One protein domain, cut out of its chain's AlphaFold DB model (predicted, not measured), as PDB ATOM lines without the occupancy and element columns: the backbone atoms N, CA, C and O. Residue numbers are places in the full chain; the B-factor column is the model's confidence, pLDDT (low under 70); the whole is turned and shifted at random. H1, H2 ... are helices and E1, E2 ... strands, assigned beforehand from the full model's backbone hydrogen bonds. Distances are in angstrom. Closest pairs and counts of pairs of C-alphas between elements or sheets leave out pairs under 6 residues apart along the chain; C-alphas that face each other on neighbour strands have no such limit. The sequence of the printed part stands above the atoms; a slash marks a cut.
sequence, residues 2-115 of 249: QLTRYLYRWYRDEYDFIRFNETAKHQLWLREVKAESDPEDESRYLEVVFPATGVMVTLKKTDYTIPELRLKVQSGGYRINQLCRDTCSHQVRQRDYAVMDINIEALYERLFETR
ATOM      1  N   GLN A   2      47.203  43.962 133.893       85.31
ATOM      2  CA  GLN A   2      48.424  43.244 133.472       85.31
ATOM      3  C   GLN A   2      48.508  41.819 134.050       85.31
ATOM      4  O   GLN A   2      48.778  40.886 133.302       85.31
ATOM      5  N   LEU A   3      48.180  41.636 135.338       88.50
ATOM      6  CA  LEU A   3      48.164  40.318 135.988       88.50
ATOM      7  C   LEU A   3      47.193  39.344 135.321       88.50
ATOM      8  O   LEU A   3      47.584  38.257 134.919       88.50
ATOM      9  N   THR A   4      45.936  39.748 135.152       86.94
ATOM     10  CA  THR A   4      44.900  38.906 134.541       86.94
ATOM     11  C   THR A   4      45.258  38.508 133.110       86.94
ATOM     12  O   THR A   4      45.056  37.359 132.727       86.94
ATOM     13  N   ARG A   5      45.862  39.419 132.337       87.50
ATOM     14  CA  ARG A   5      46.366  39.129 130.987       87.50
ATOM     15  C   ARG A   5      47.531  38.148 130.995       87.50
ATOM     16  O   ARG A   5      47.549  37.236 130.173       87.50
ATOM     17  N   TYR A   6      48.487  38.335 131.902       89.31
ATOM     18  CA  TYR A   6      49.612  37.419 132.056       89.31
ATOM     19  C   TYR A   6      49.111  36.009 132.380       89.31
ATOM     20  O   TYR A   6      49.436  35.068 131.660       89.31
ATOM     21  N   LEU A   7      48.225  35.884 133.376       87.50
ATOM     22  CA  LEU A   7      47.622  34.605 133.746       87.50
ATOM     23  C   LEU A   7      46.882  33.971 132.563       87.50
ATOM     24  O   LEU A   7      47.097  32.802 132.271       87.50
ATOM     25  N   TYR A   8      46.075  34.744 131.834       84.94
ATOM     26  CA  TYR A   8      45.368  34.254 130.650       84.94
ATOM     27  C   TYR A   8      46.310  33.727 129.555       84.94
ATOM     28  O   TYR A   8      46.041  32.688 128.959       84.94
ATOM     29  N   ARG A   9      47.423  34.420 129.284       85.19
ATOM     30  CA  ARG A   9      48.351  34.047 128.203       85.19
ATOM     31  C   ARG A   9      49.280  32.898 128.555       85.19
ATOM     32  O   ARG A   9      49.601  32.112 127.670       85.19
ATOM     33  N   TRP A  10      49.725  32.835 129.802       83.81
ATOM     34  CA  TRP A  10      50.871  32.012 130.189       83.81
ATOM     35  C   TRP A  10      50.544  30.939 131.212       83.81
ATOM     36  O   TRP A  10      51.291  29.972 131.319       83.81
ATOM     37  N   TYR A  11      49.463  31.107 131.973       77.81
ATOM     38  CA  TYR A  11      49.265  30.321 133.182       77.81
ATOM     39  C   TYR A  11      47.929  29.594 133.280       77.81
ATOM     40  O   TYR A  11      47.872  28.597 133.982       77.81
ATOM     41  N   ARG A  12      46.858  30.057 132.633       74.06
ATOM     42  CA  ARG A  12      45.557  29.386 132.728       74.06
ATOM     43  C   ARG A  12      45.556  28.073 131.966       74.06
ATOM     44  O   ARG A  12      45.837  28.086 130.778       74.06
ATOM     45  N   ASP A  13      45.172  26.993 132.618       68.69
ATOM     46  CA  ASP A  13      45.163  25.630 132.081       68.69
ATOM     47  C   ASP A  13      43.722  25.119 131.904       68.69
ATOM     48  O   ASP A  13      42.792  25.633 132.527       68.69
ATOM     49  N   GLU A  14      43.520  24.082 131.091       64.38
ATOM     50  CA  GLU A  14      42.237  23.374 130.964       64.38
ATOM     51  C   GLU A  14      41.764  22.833 132.328       64.38
ATOM     52  O   GLU A  14      40.575  22.867 132.649       64.38
ATOM     53  N   TYR A  15      42.705  22.425 133.186       64.38
ATOM     54  CA  TYR A  15      42.418  21.962 134.545       64.38
ATOM     55  C   TYR A  15      41.865  23.051 135.480       64.38
ATOM     56  O   TYR A  15      41.148  22.719 136.429       64.38
ATOM     57  N   ASP A  16      42.120  24.337 135.210       65.75
ATOM     58  CA  ASP A  16      41.559  25.435 136.012       65.75
ATOM     59  C   ASP A  16      40.032  25.534 135.842       65.75
ATOM     60  O   ASP A  16      39.337  26.019 136.735       65.75
ATOM     61  N   PHE A  17      39.493  25.037 134.722       62.84
ATOM     62  CA  PHE A  17      38.050  24.972 134.485       62.84
ATOM     63  C   PHE A  17      37.383  23.822 135.245       62.84
ATOM     64  O   PHE A  17      36.219  23.934 135.619       62.84
ATOM     65  N   ILE A  18      38.112  22.736 135.526       65.31
ATOM     66  CA  ILE A  18      37.582  21.591 136.287       65.31
ATOM     67  C   ILE A  18      37.339  21.983 137.749       65.31
ATOM     68  O   ILE A  18      36.368  21.544 138.361       65.31
ATOM     69  N   ARG A  19      38.209  22.827 138.316       67.75
ATOM     70  CA  ARG A  19      38.123  23.299 139.709       67.75
ATOM     71  C   ARG A  19      37.356  24.617 139.853       67.75
ATOM     72  O   ARG A  19      37.472  25.280 140.882       67.75
ATOM     73  N   PHE A  20      36.596  25.006 138.829       78.12
ATOM     74  CA  PHE A  20      35.976  26.320 138.773       78.12
ATOM     75  C   PHE A  20      34.839  26.472 139.791       78.12
ATOM     76  O   PHE A  20      33.816  25.792 139.719       78.12
ATOM     77  N   ASN A  21      34.996  27.397 140.735       83.06
ATOM     78  CA  ASN A  21      33.966  27.745 141.700       83.06
ATOM     79  C   ASN A  21      33.092  28.894 141.174       83.06
ATOM     80  O   ASN A  21      33.438  30.073 141.292       83.06
ATOM     81  N   GLU A  22      31.912  28.533 140.666       84.56
ATOM     82  CA  GLU A  22      30.893  29.460 140.156       84.56
ATOM     83  C   GLU A  22      30.467  30.527 141.172       84.56
ATOM     84  O   GLU A  22      30.212  31.670 140.797       84.56
ATOM     85  N   THR A  23      30.420  30.196 142.466       86.00
ATOM     86  CA  THR A  23      29.972  31.143 143.504       86.00
ATOM     87  C   THR A  23      30.988  32.253 143.771       86.00
ATOM     88  O   THR A  23      30.615  33.345 144.189       86.00
ATOM     89  N   ALA A  24      32.267  31.996 143.481       86.06
ATOM     90  CA  ALA A  24      33.365  32.929 143.708       86.06
ATOM     91  C   ALA A  24      33.905  33.549 142.405       86.06
ATOM     92  O   ALA A  24      34.902  34.270 142.434       86.06
ATOM     93  N   LYS A  25      33.264  33.301 141.251       86.69
ATOM     94  CA  LYS A  25      33.743  33.747 139.925       86.69
ATOM     95  C   LYS A  25      33.864  35.257 139.756       86.69
ATOM     96  O   LYS A  25      34.684  35.723 138.968       86.69
ATOM     97  N   HIS A  26      33.066  36.000 140.512       90.69
ATOM     98  CA  HIS A  26      33.063  37.457 140.524       90.69
ATOM     99  C   HIS A  26      33.933  38.037 141.637       90.69
ATOM    100  O   HIS A  26      33.821  39.218 141.924       90.69
ATOM    101  N   GLN A  27      34.784  37.239 142.281       91.81
ATOM    102  CA  GLN A  27      35.583  37.698 143.410       91.81
ATOM    103  C   GLN A  27      37.076  37.650 143.107       91.81
ATOM    104  O   GLN A  27      37.593  36.713 142.497       91.81
ATOM    105  N   LEU A  28      37.775  38.658 143.613       91.69
ATOM    106  CA  LEU A  28      39.217  38.687 143.778       91.69
ATOM    107  C   LEU A  28      39.507  38.971 145.251       91.69
ATOM    108  O   LEU A  28      38.932  39.901 145.814       91.69
ATOM    109  N   TRP A  29      40.387  38.201 145.883       93.69
ATOM    110  CA  TRP A  29      40.774  38.460 147.271       93.69
ATOM    111  C   TRP A  29      42.185  39.046 147.327       93.69
ATOM    112  O   TRP A  29      43.082  38.584 146.623       93.69
ATOM    113  N   LEU A  30      42.379  40.080 148.144       94.19
ATOM    114  CA  LEU A  30      43.608  40.869 148.216       94.19
ATOM    115  C   LEU A  30      44.093  40.989 149.659       94.19
ATOM    116  O   LEU A  30      43.305  41.285 150.557       94.19
ATOM    117  N   ARG A  31      45.395  40.799 149.883       93.94
ATOM    118  CA  ARG A  31      46.012  40.971 151.204       93.94
ATOM    119  C   ARG A  31      47.436  41.483 151.080       93.94
ATOM    120  O   ARG A  31      48.245  40.906 150.361       93.94
ATOM    121  N   GLU A  32      47.754  42.550 151.801       93.19
ATOM    122  CA  GLU A  32      49.146  42.967 151.973       93.19
ATOM    123  C   GLU A  32      49.852  41.991 152.916       93.19
ATOM    124  O   GLU A  32      49.363  41.699 154.008       93.19
ATOM    125  N   VAL A  33      50.997  41.473 152.477       89.44
ATOM    126  CA  VAL A  33      51.818  40.556 153.266       89.44
ATOM    127  C   VAL A  33      52.967  41.346 153.863       89.44
ATOM    128  O   VAL A  33      53.716  42.013 153.151       89.44
ATOM    129  N   LYS A  34      53.113  41.255 155.183       84.00
ATOM    130  CA  LYS A  34      54.299  41.757 155.870       84.00
ATOM    131  C   LYS A  34      55.373  40.678 155.794       84.00
ATOM    132  O   LYS A  34      55.183  39.598 156.346       84.00
ATOM    133  N   ALA A  35      56.452  40.963 155.079       78.31
ATOM    134  CA  ALA A  35      57.662  40.158 155.127       78.31
ATOM    135  C   ALA A  35      58.573  40.703 156.234       78.31
ATOM    136  O   ALA A  35      58.573  41.908 156.489       78.31
ATOM    137  N   GLU A  36      59.335  39.828 156.885       76.06
ATOM    138  CA  GLU A  36      60.500  40.271 157.649       76.06
ATOM    139  C   GLU A  36      61.533  40.765 156.636       76.06
ATOM    140  O   GLU A  36      61.958  40.009 155.761       76.06
ATOM    141  N   SER A  37      61.853  42.054 156.696       77.06
ATOM    142  CA  SER A  37      62.779  42.707 155.780       77.06
ATOM    143  C   SER A  37      63.862  43.440 156.565       77.06
ATOM    144  O   SER A  37      63.639  43.882 157.698       77.06
ATOM    145  N   ASP A  38      65.049  43.532 155.971       77.56
ATOM    146  CA  ASP A  38      66.146  44.314 156.532       77.56
ATOM    147  C   ASP A  38      65.764  45.805 156.582       77.56
ATOM    148  O   ASP A  38      64.925  46.249 155.794       77.56
ATOM    149  N   PRO A  39      66.387  46.620 157.455       76.75
ATOM    150  CA  PRO A  39      66.080  48.052 157.560       76.75
ATOM    151  C   PRO A  39      66.229  48.833 156.246       76.75
ATOM    152  O   PRO A  39      65.651  49.907 156.107       76.75
ATOM    153  N   GLU A  40      67.012  48.310 155.302       79.38
ATOM    154  CA  GLU A  40      67.241  48.904 153.982       79.38
ATOM    155  C   GLU A  40      66.326  48.351 152.874       79.38
ATOM    156  O   GLU A  40      66.464  48.750 151.712       79.38
ATOM    157  N   ASP A  41      65.406  47.439 153.208       85.06
ATOM    158  CA  ASP A  41      64.424  46.862 152.290       85.06
ATOM    159  C   ASP A  41      63.006  47.357 152.628       85.06
ATOM    160  O   ASP A  41      62.339  46.888 153.554       85.06
ATOM    161  N   GLU A  42      62.539  48.310 151.818       86.88
ATOM    162  CA  GLU A  42      61.188  48.880 151.839       86.88
ATOM    163  C   GLU A  42      60.246  48.169 150.841       86.88
ATOM    164  O   GLU A  42      59.186  48.690 150.466       86.88
ATOM    165  N   SER A  43      60.615  46.971 150.373       88.50
ATOM    166  CA  SER A  43      59.801  46.207 149.433       88.50
ATOM    167  C   SER A  43      58.437  45.846 150.015       88.50
ATOM    168  O   SER A  43      58.284  45.478 151.179       88.50
ATOM    169  N   ARG A  44      57.416  45.863 149.156       90.94
ATOM    170  CA  ARG A  44      56.034  45.544 149.538       90.94
ATOM    171  C   ARG A  44      55.549  44.277 148.866       90.94
ATOM    172  O   ARG A  44      55.766  44.091 147.667       90.94
ATOM    173  N   TYR A  45      54.807  43.464 149.608       93.25
ATOM    174  CA  TYR A  45      54.236  42.219 149.114       93.25
ATOM    175  C   TYR A  45      52.708  42.281 149.108       93.25
ATOM    176  O   TYR A  45      52.082  42.745 150.059       93.25
ATOM    177  N   LEU A  46      52.100  41.821 148.017       93.62
ATOM    178  CA  LEU A  46      50.651  41.756 147.847       93.62
ATOM    179  C   LEU A  46      50.265  40.362 147.370       93.62
ATOM    180  O   LEU A  46      50.682  39.930 146.299       93.62
ATOM    181  N   GLU A  47      49.432  39.679 148.134       93.00
ATOM    182  CA  GLU A  47      48.775  38.459 147.693       93.00
ATOM    183  C   GLU A  47      47.477  38.785 146.966       93.00
ATOM    184  O   GLU A  47      46.661  39.591 147.424       93.00
ATOM    185  N   VAL A  48      47.288  38.114 145.836       93.06
ATOM    186  CA  VAL A  48      46.090  38.165 145.011       93.06
ATOM    187  C   VAL A  48      45.588  36.742 144.818       93.06
ATOM    188  O   VAL A  48      46.287  35.911 144.240       93.06
ATOM    189  N   VAL A  49      44.372  36.461 145.271       90.50
ATOM    190  CA  VAL A  49      43.737  35.150 145.129       90.50
ATOM    191  C   VAL A  49      42.567  35.255 144.158       90.50
ATOM    192  O   VAL A  49      41.713  36.134 144.273       90.50
ATOM    193  N   PHE A  50      42.537  34.325 143.208       88.38
ATOM    194  CA  PHE A  50      41.424  34.053 142.311       88.38
ATOM    195  C   PHE A  50      40.687  32.821 142.856       88.38
ATOM    196  O   PHE A  50      41.000  31.696 142.453       88.38
ATOM    197  N   PRO A  51      39.742  33.001 143.799       87.25
ATOM    198  CA  PRO A  51      39.094  31.894 144.505       87.25
ATOM    199  C   PRO A  51      38.328  30.967 143.560       87.25
ATOM    200  O   PRO A  51      38.237  29.771 143.809       87.25
ATOM    201  N   ALA A  52      37.835  31.505 142.444       85.00
ATOM    202  CA  ALA A  52      37.155  30.742 141.412       85.00
ATOM    203  C   ALA A  52      38.030  29.643 140.800       85.00
ATOM    204  O   ALA A  52      37.515  28.591 140.469       85.00
ATOM    205  N   THR A  53      39.336  29.869 140.648       80.94
ATOM    206  CA  THR A  53      40.259  28.908 140.017       80.94
ATOM    207  C   THR A  53      41.255  28.308 141.008       80.94
ATOM    208  O   THR A  53      42.116  27.534 140.609       80.94
ATOM    209  N   GLY A  54      41.205  28.702 142.285       81.00
ATOM    210  CA  GLY A  54      42.188  28.296 143.294       81.00
ATOM    211  C   GLY A  54      43.614  28.779 143.004       81.00
ATOM    212  O   GLY A  54      44.583  28.159 143.440       81.00
ATOM    213  N   VAL A  55      43.756  29.871 142.242       84.81
ATOM    214  CA  VAL A  55      45.061  30.437 141.875       84.81
ATOM    215  C   VAL A  55      45.423  31.548 142.847       84.81
ATOM    216  O   VAL A  55      44.670  32.508 143.008       84.81
ATOM    217  N   MET A  56      46.607  31.455 143.447       88.44
ATOM    218  CA  MET A  56      47.176  32.490 144.305       88.44
ATOM    219  C   MET A  56      48.451  33.046 143.685       88.44
ATOM    220  O   MET A  56      49.342  32.302 143.273       88.44
ATOM    221  N   VAL A  57      48.553  34.369 143.651       90.81
ATOM    222  CA  VAL A  57      49.709  35.088 143.129       90.81
ATOM    223  C   VAL A  57      50.255  35.993 144.218       90.81
ATOM    224  O   VAL A  57      49.540  36.849 144.729       90.81
ATOM    225  N   THR A  58      51.532  35.834 144.548       91.75
ATOM    226  CA  THR A  58      52.257  36.798 145.376       91.75
ATOM    227  C   THR A  58      52.978  37.770 144.464       91.75
ATOM    228  O   THR A  58      53.768  37.370 143.604       91.75
ATOM    229  N   LEU A  59      52.710  39.051 144.655       92.88
ATOM    230  CA  LEU A  59      53.359  40.141 143.959       92.88
ATOM    231  C   LEU A  59      54.361  40.829 144.885       92.88
ATOM    232  O   LEU A  59      54.043  41.080 146.042       92.88
ATOM    233  N   LYS A  60      55.532  41.196 144.364       91.62
ATOM    234  CA  LYS A  60      56.534  42.020 145.050       91.62
ATOM    235  C   LYS A  60      56.695  43.347 144.312       91.62
ATOM    236  O   LYS A  60      56.856  43.367 143.091       91.62
ATOM    237  N   LYS A  61      56.651  44.460 145.038       90.31
ATOM    238  CA  LYS A  61      57.157  45.755 144.580       90.31
ATOM    239  C   LYS A  61      58.509  45.959 145.249       90.31
ATOM    240  O   LYS A  61      58.559  46.129 146.461       90.31
ATOM    241  N   THR A  62      59.569  45.867 144.461       86.19
ATOM    242  CA  THR A  62      60.947  45.881 144.942       86.19
ATOM    243  C   THR A  62      61.395  47.307 145.228       86.19
ATOM    244  O   THR A  62      61.283  48.156 144.340       86.19
ATOM    245  N   ASP A  63      61.920  47.547 146.426       86.31
ATOM    246  CA  ASP A  63      62.609  48.783 146.803       86.31
ATOM    247  C   ASP A  63      63.631  48.481 147.907       86.31
ATOM    248  O   ASP A  63      63.281  48.420 149.079       86.31
ATOM    249  N   TYR A  64      64.879  48.213 147.524       83.19
ATOM    250  CA  TYR A  64      65.961  47.984 148.484       83.19
ATOM    251  C   TYR A  64      67.300  48.504 147.969       83.19
ATOM    252  O   TYR A  64      67.488  48.748 146.769       83.19
ATOM    253  N   THR A  65      68.244  48.667 148.890       81.62
ATOM    254  CA  THR A  65      69.630  49.033 148.583       81.62
ATOM    255  C   THR A  65      70.556  47.864 148.904       81.62
ATOM    256  O   THR A  65      70.334  47.150 149.872       81.62
ATOM    257  N   ILE A  66      71.572  47.644 148.065       78.88
ATOM    258  CA  ILE A  66      72.684  46.728 148.352       78.88
ATOM    259  C   ILE A  66      73.887  47.596 148.751       78.88
ATOM    260  O   ILE A  66      74.517  48.174 147.851       78.88
ATOM    261  N   PRO A  67      74.203  47.734 150.055       77.31
ATOM    262  CA  PRO A  67      75.290  48.582 150.547       77.31
ATOM    263  C   PRO A  67      76.634  48.315 149.878       77.31
ATOM    264  O   PRO A  67      77.321  49.246 149.452       77.31
ATOM    265  N   GLU A  68      76.993  47.039 149.741       76.75
ATOM    266  CA  GLU A  68      78.296  46.581 149.256       76.75
ATOM    267  C   GLU A  68      78.527  46.987 147.800       76.75
ATOM    268  O   GLU A  68      79.651  47.290 147.400       76.75
ATOM    269  N   LEU A  69      77.450  47.031 147.013       75.00
ATOM    270  CA  LEU A  69      77.478  47.373 145.592       75.00
ATOM    271  C   LEU A  69      77.085  48.829 145.323       75.00
ATOM    272  O   LEU A  69      77.136  49.268 144.174       75.00
ATOM    273  N   ARG A  70      76.673  49.578 146.360       74.38
ATOM    274  CA  ARG A  70      76.063  50.917 146.246       74.38
ATOM    275  C   ARG A  70      74.961  50.954 145.184       74.38
ATOM    276  O   ARG A  70      74.814  51.933 144.449       74.38
ATOM    277  N   LEU A  71      74.210  49.860 145.080       74.94
ATOM    278  CA  LEU A  71      73.218  49.653 144.037       74.94
ATOM    279  C   LEU A  71      71.822  49.783 144.633       74.94
ATOM    280  O   LEU A  71      71.462  49.044 145.546       74.94
ATOM    281  N   LYS A  72      71.017  50.689 144.075       79.81
ATOM    282  CA  LYS A  72      69.599  50.802 144.416       79.81
ATOM    283  C   LYS A  72      68.749  49.972 143.455       79.81
ATOM    284  O   LYS A  72      68.751  50.212 142.242       79.81
ATOM    285  N   VAL A  73      67.997  49.019 143.994       79.06
ATOM    286  CA  VAL A  73      67.137  48.114 143.230       79.06
ATOM    287  C   VAL A  73      65.680  48.502 143.449       79.06
ATOM    288  O   VAL A  73      65.127  48.339 144.530       79.06
ATOM    289  N   GLN A  74      65.045  49.012 142.393       80.94
ATOM    290  CA  GLN A  74      63.654  49.461 142.422       80.94
ATOM    291  C   GLN A  74      62.870  48.927 141.228       80.94
ATOM    292  O   GLN A  74      63.372  48.937 140.098       80.94
ATOM    293  N   SER A  75      61.619  48.524 141.461       79.75
ATOM    294  CA  SER A  75      60.667  48.188 140.401       79.75
ATOM    295  C   SER A  75      59.642  49.308 140.191       79.75
ATOM    296  O   SER A  75      59.104  49.882 141.136       79.75
ATOM    297  N   GLY A  76      59.308  49.596 138.927       77.00
ATOM    298  CA  GLY A  76      58.285  50.599 138.585       77.00
ATOM    299  C   GLY A  76      56.861  50.227 139.034       77.00
ATOM    300  O   GLY A  76      55.971  51.071 139.045       77.00
ATOM    301  N   GLY A  77      56.636  48.973 139.427       85.56
ATOM    302  CA  GLY A  77      55.355  48.463 139.906       85.56
ATOM    303  C   GLY A  77      55.493  47.082 140.542       85.56
ATOM    304  O   GLY A  77      56.603  46.576 140.720       85.56
ATOM    305  N   TYR A  78      54.353  46.479 140.877       89.19
ATOM    306  CA  TYR A  78      54.287  45.107 141.375       89.19
ATOM    307  C   TYR A  78      54.653  44.105 140.277       89.19
ATOM    308  O   TYR A  78      54.156  44.200 139.154       89.19
ATOM    309  N   ARG A  79      55.487  43.128 140.629       90.38
ATOM    310  CA  ARG A  79      55.879  42.002 139.782       90.38
ATOM    311  C   ARG A  79      55.472  40.684 140.415       90.38
ATOM    312  O   ARG A  79      55.407  40.590 141.634       90.38
ATOM    313  N   ILE A  80      55.204  39.673 139.601       90.75
ATOM    314  CA  ILE A  80      54.929  38.315 140.061       90.75
ATOM    315  C   ILE A  80      56.199  37.766 140.702       90.75
ATOM    316  O   ILE A  80      57.218  37.614 140.038       90.75
ATOM    317  N   ASN A  81      56.110  37.486 141.998       87.38
ATOM    318  CA  ASN A  81      57.162  36.848 142.778       87.38
ATOM    319  C   ASN A  81      56.937  35.335 142.846       87.38
ATOM    320  O   ASN A  81      57.855  34.548 142.651       87.38
ATOM    321  N   GLN A  82      55.691  34.929 143.096       86.06
ATOM    322  CA  GLN A  82      55.318  33.523 143.203       86.06
ATOM    323  C   GLN A  82      53.903  33.301 142.680       86.06
ATOM    324  O   GLN A  82      53.033  34.166 142.800       86.06
ATOM    325  N   LEU A  83      53.677  32.113 142.126       85.31
ATOM    326  CA  LEU A  83      52.387  31.678 141.618       85.31
ATOM    327  C   LEU A  83      52.110  30.242 142.091       85.31
ATOM    328  O   LEU A  83      52.949  29.363 141.904       85.31
ATOM    329  N   CYS A  84      50.951  30.008 142.709       79.75
ATOM    330  CA  CYS A  84      50.535  28.720 143.265       79.75
ATOM    331  C   CYS A  84      49.132  28.313 142.765       79.75
ATOM    332  O   CYS A  84      48.237  29.156 142.686       79.75
ATOM    333  N   ARG A  85      48.954  27.018 142.447       71.62
ATOM    334  CA  ARG A  85      47.727  26.390 141.895       71.62
ATOM    335  C   ARG A  85      46.891  25.615 142.918       71.62
ATOM    336  O   ARG A  85      45.988  24.872 142.547       71.62
ATOM    337  N   ASP A  86      47.206  25.746 144.200       63.47
ATOM    338  CA  ASP A  86      46.518  24.985 145.231       63.47
ATOM    339  C   ASP A  86      46.300  25.809 146.498       63.47
ATOM    340  O   ASP A  86      47.012  25.704 147.498       63.47
ATOM    341  N   THR A  87      45.257  26.633 146.462       54.88
ATOM    342  CA  THR A  87      44.718  27.272 147.665       54.88
ATOM    343  C   THR A  87      43.982  26.289 148.582       54.88
ATOM    344  O   THR A  87      43.382  26.744 149.547       54.88
ATOM    345  N   CYS A  88      43.947  24.979 148.296       40.44
ATOM    346  CA  CYS A  88      43.360  23.989 149.206       40.44
ATOM    347  C   CYS A  88      44.392  23.444 150.207       40.44
ATOM    348  O   CYS A  88      44.015  23.097 151.326       40.44
ATOM    349  N   SER A  89      45.685  23.405 149.856       46.56
ATOM    350  CA  SER A  89      46.765  23.067 150.802       46.56
ATOM    351  C   SER A  89      47.177  24.253 151.678       46.56
ATOM    352  O   SER A  89      47.466  24.082 152.864       46.56
ATOM    353  N   HIS A  90      47.143  25.471 151.135       53.41
ATOM    354  CA  HIS A  90      47.214  26.688 151.942       53.41
ATOM    355  C   HIS A  90      45.827  26.949 152.524       53.41
ATOM    356  O   HIS A  90      44.879  27.067 151.769       53.41
ATOM    357  N   GLN A  91      45.669  27.050 153.844       62.06
ATOM    358  CA  GLN A  91      44.377  27.361 154.476       62.06
ATOM    359  C   GLN A  91      43.942  28.817 154.205       62.06
ATOM    360  O   GLN A  91      43.820  29.617 155.132       62.06
ATOM    361  N   VAL A  92      43.737  29.188 152.943       76.69
ATOM    362  CA  VAL A  92      43.325  30.526 152.530       76.69
ATOM    363  C   VAL A  92      41.864  30.708 152.922       76.69
ATOM    364  O   VAL A  92      40.972  30.059 152.376       76.69
ATOM    365  N   ARG A  93      41.600  31.581 153.897       83.25
ATOM    366  CA  ARG A  93      40.241  31.893 154.353       83.25
ATOM    367  C   ARG A  93      39.875  33.289 153.887       83.25
ATOM    368  O   ARG A  93      40.589  34.237 154.190       83.25
ATOM    369  N   GLN A  94      38.721  33.430 153.239       86.19
ATOM    370  CA  GLN A  94      38.214  34.713 152.733       86.19
ATOM    371  C   GLN A  94      38.286  35.846 153.770       86.19
ATOM    372  O   GLN A  94      38.628  36.970 153.427       86.19
ATOM    373  N   ARG A  95      38.006  35.547 155.046       89.25
ATOM    374  CA  ARG A  95      38.012  36.519 156.156       89.25
ATOM    375  C   ARG A  95      39.354  37.229 156.380       89.25
ATOM    376  O   ARG A  95      39.370  38.276 157.013       89.25
ATOM    377  N   ASP A  96      40.455  36.651 155.901       90.88
ATOM    378  CA  ASP A  96      41.799  37.210 156.063       90.88
ATOM    379  C   ASP A  96      42.152  38.189 154.924       90.88
ATOM    380  O   ASP A  96      43.240  38.764 154.919       90.88
ATOM    381  N   TYR A  97      41.249  38.371 153.952       93.56
ATOM    382  CA  TYR A  97      41.472  39.145 152.736       93.56
ATOM    383  C   TYR A  97      40.394  40.214 152.534       93.56
ATOM    384  O   TYR A  97      39.227  40.042 152.888       93.56
ATOM    385  N   ALA A  98      40.778  41.305 151.874       94.25
ATOM    386  CA  ALA A  98      39.825  42.235 151.293       94.25
ATOM    387  C   ALA A  98      39.208  41.604 150.039       94.25
ATOM    388  O   ALA A  98      39.930  41.153 149.145       94.25
ATOM    389  N   VAL A  99      37.879  41.572 149.970       94.50
ATOM    390  CA  VAL A  99      37.147  41.036 148.819       94.50
ATOM    391  C   VAL A  99      36.833  42.174 147.863       94.50
ATOM    392  O   VAL A  99      36.254  43.185 148.253       94.50
ATOM    393  N   MET A 100      37.231  41.999 146.612       93.69
ATOM    394  CA  MET A 100      36.932  42.907 145.521       93.69
ATOM    395  C   MET A 100      36.032  42.192 144.522       93.69
ATOM    396  O   MET A 100      36.424  41.172 143.950       93.69
ATOM    397  N   ASP A 101      34.849  42.752 144.296       93.00
ATOM    398  CA  ASP A 101      33.947  42.260 143.266       93.00
ATOM    399  C   ASP A 101      34.444  42.681 141.879       93.00
ATOM    400  O   ASP A 101      34.856  43.822 141.645       93.00
ATOM    401  N   ILE A 102      34.413  41.737 140.947       90.25
ATOM    402  CA  ILE A 102      34.817  41.916 139.560       90.25
ATOM    403  C   ILE A 102      33.688  41.492 138.623       90.25
ATOM    404  O   ILE A 102      33.062  40.443 138.773       90.25
ATOM    405  N   ASN A 103      33.466  42.301 137.590       90.12
ATOM    406  CA  ASN A 103      32.651  41.896 136.456       90.12
ATOM    407  C   ASN A 103      33.505  40.979 135.563       90.12
ATOM    408  O   ASN A 103      34.442  41.439 134.902       90.12
ATOM    409  N   ILE A 104      33.232  39.673 135.615       85.94
ATOM    410  CA  ILE A 104      34.050  38.664 134.935       85.94
ATOM    411  C   ILE A 104      33.806  38.698 133.424       85.94
ATOM    412  O   ILE A 104      34.743  38.502 132.652       85.94
ATOM    413  N   GLU A 105      32.586  39.025 133.002       88.12
ATOM    414  CA  GLU A 105      32.194  39.181 131.606       88.12
ATOM    415  C   GLU A 105      32.976  40.331 130.963       88.12
ATOM    416  O   GLU A 105      33.672  40.125 129.968       88.12
ATOM    417  N   ALA A 106      32.970  41.505 131.598       90.38
ATOM    418  CA  ALA A 106      33.733  42.669 131.154       90.38
ATOM    419  C   ALA A 106      35.248  42.402 131.175       90.38
ATOM    420  O   ALA A 106      35.984  42.876 130.309       90.38
ATOM    421  N   LEU A 107      35.742  41.620 132.145       88.19
ATOM    422  CA  LEU A 107      37.147  41.211 132.170       88.19
ATOM    423  C   LEU A 107      37.494  40.320 130.970       88.19
ATOM    424  O   LEU A 107      38.532  40.540 130.346       88.19
ATOM    425  N   TYR A 108      36.660  39.330 130.646       86.19
ATOM    426  CA  TYR A 108      36.885  38.446 129.501       86.19
ATOM    427  C   TYR A 108      36.790  39.181 128.171       86.19
ATOM    428  O   TYR A 108      37.666  38.994 127.328       86.19
ATOM    429  N   GLU A 109      35.790  40.042 128.007       90.69
ATOM    430  CA  GLU A 109      35.665  40.913 126.841       90.69
ATOM    431  C   GLU A 109      36.942  41.740 126.669       90.69
ATOM    432  O   GLU A 109      37.594  41.688 125.625       90.69
ATOM    433  N   ARG A 110      37.414  42.373 127.749       89.31
ATOM    434  CA  ARG A 110      38.647  43.158 127.713       89.31
ATOM    435  C   ARG A 110      39.893  42.323 127.415       89.31
ATOM    436  O   ARG A 110      40.795  42.778 126.706       89.31
ATOM    437  N   LEU A 111      39.994  41.109 127.955       88.44
ATOM    438  CA  LEU A 111      41.090  40.185 127.645       88.44
ATOM    439  C   LEU A 111      41.060  39.758 126.177       88.44
ATOM    440  O   LEU A 111      42.116  39.659 125.555       88.44
ATOM    441  N   PHE A 112      39.870  39.541 125.621       87.25
ATOM    442  CA  PHE A 112      39.688  39.199 124.221       87.25
ATOM    443  C   PHE A 112      40.071  40.364 123.307       87.25
ATOM    444  O   PHE A 112      40.837  40.153 122.367       87.25
ATOM    445  N   GLU A 113      39.621  41.586 123.595       89.94
ATOM    446  CA  GLU A 113      40.011  42.802 122.865       89.94
ATOM    447  C   GLU A 113      41.529  42.996 122.864       89.94
ATOM    448  O   GLU A 113      42.152  43.215 121.826       89.94
ATOM    449  N   THR A 114      42.150  42.847 124.035       86.94
ATOM    450  CA  THR A 114      43.589  43.080 124.223       86.94
ATOM    451  C   THR A 114      44.450  41.846 123.934       86.94
ATOM    452  O   THR A 114      45.667  41.864 124.147       86.94
ATOM    453  N   ARG A 115      43.864  40.758 123.405       83.25
ATOM    454  CA  ARG A 115      44.557  39.466 123.241       83.25
ATOM    455  C   ARG A 115      45.775  39.544 122.328       83.25
ATOM    456  O   ARG A 115      46.719  38.791 122.542       83.25
TER     457      ARG A 115
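Overview. This is residues 2 to 115 of the 249 residues of an uncharacterized protein of Lentisphaerae bacterium (UniProt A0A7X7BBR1). A strongly twisted antiparallel sheet of five strands has H1 packed slantwise on one face, and the hairpin of E4 and E5 extends from one end of the sheet as an arm, past the end of E3. H3 meets H1 at a wide angle with its residues 111 to 115, while the small helix H2 lies off the sheet, apart from H1 and H3. The printed part has 114 residues with three named helices and seven named strands, in the order H1 H2 E1 E2 E3 E4 E5 E6 E7 H3, a mixed class of helices and strands. The large sheet runs E6 E3 E2 E1 E7. The whole is only just loose, close to compact, with a radius of gyration of the C-alphas of 16.2 A and spans of 50 by 34 by 23 A.

Along the chain. H1, residues 2 to 11, begins with C-alpha 2 at (48.424, 43.244, 133.472) and measures 13.0 A. H2 is residues 14 to 18. E1, residues 27 to 33, is 19.2 A long, E2, residues 44 to 50, 19.9 A, and E3, residues 55 to 61, 19.7 A. E4 is residues 63 to 66, with C-alpha 66 at (72.684, 46.728, 148.352), and E5 is residues 71 to 74. E6, residues 79 to 84, is 14.7 A long. E7 is residues 98 to 101. H3, residues 104 to 115, is 15.7 A long and ends with C-alpha 115 at (44.557, 39.466, 123.241).

Arrangement. E1, E2 and E3 form a meander, each strand the antiparallel neighbour of the one before; N 31 and O 47 are 3.0 A apart, N 48 and O 57 2.8 A. Edge strand E6 pairs with E3 through N 58 and O 82, 2.8 A, and edge strand E7 with E1 through N 28 and O 100, 2.9 A. E3 runs on into E4 at 58 degrees, and in the hairpin of E4 and E5 N 64 and O 73 are 3.0 A apart. H1 is on the sheet at a height of 9.9 A, over E3 and only just over E6, with 3 of its C-alphas; the two make two layers, a helix on one face of a sheet. On the local plane H1 and E3 stand at 51 degrees, slantwise to the strands. H3 touches H1 with residues 111 to 115 alone, about perpendicular at 76 degrees; their closest C-alphas, of Arg 5 and Leu 111, are 6.3 A apart. H2 and H3 are not on the sheet, and they are apart. Every O i to N i+4 pair is within hydrogen-bond range in H1 and H3; H2 has 0 of 1, but 2 of 2 O i to N i+3 pairs.

Size, cuts and confidence. The two C-alphas farthest apart, of Glu 22 and Glu 68, are 51.2 A apart. The printed part has no cut. The link from E6 to E7, residues 85 to 97, is long. The mean pLDDT of the printed part is 83.0, and residues 13 to 19 and 86 to 91 are under 70.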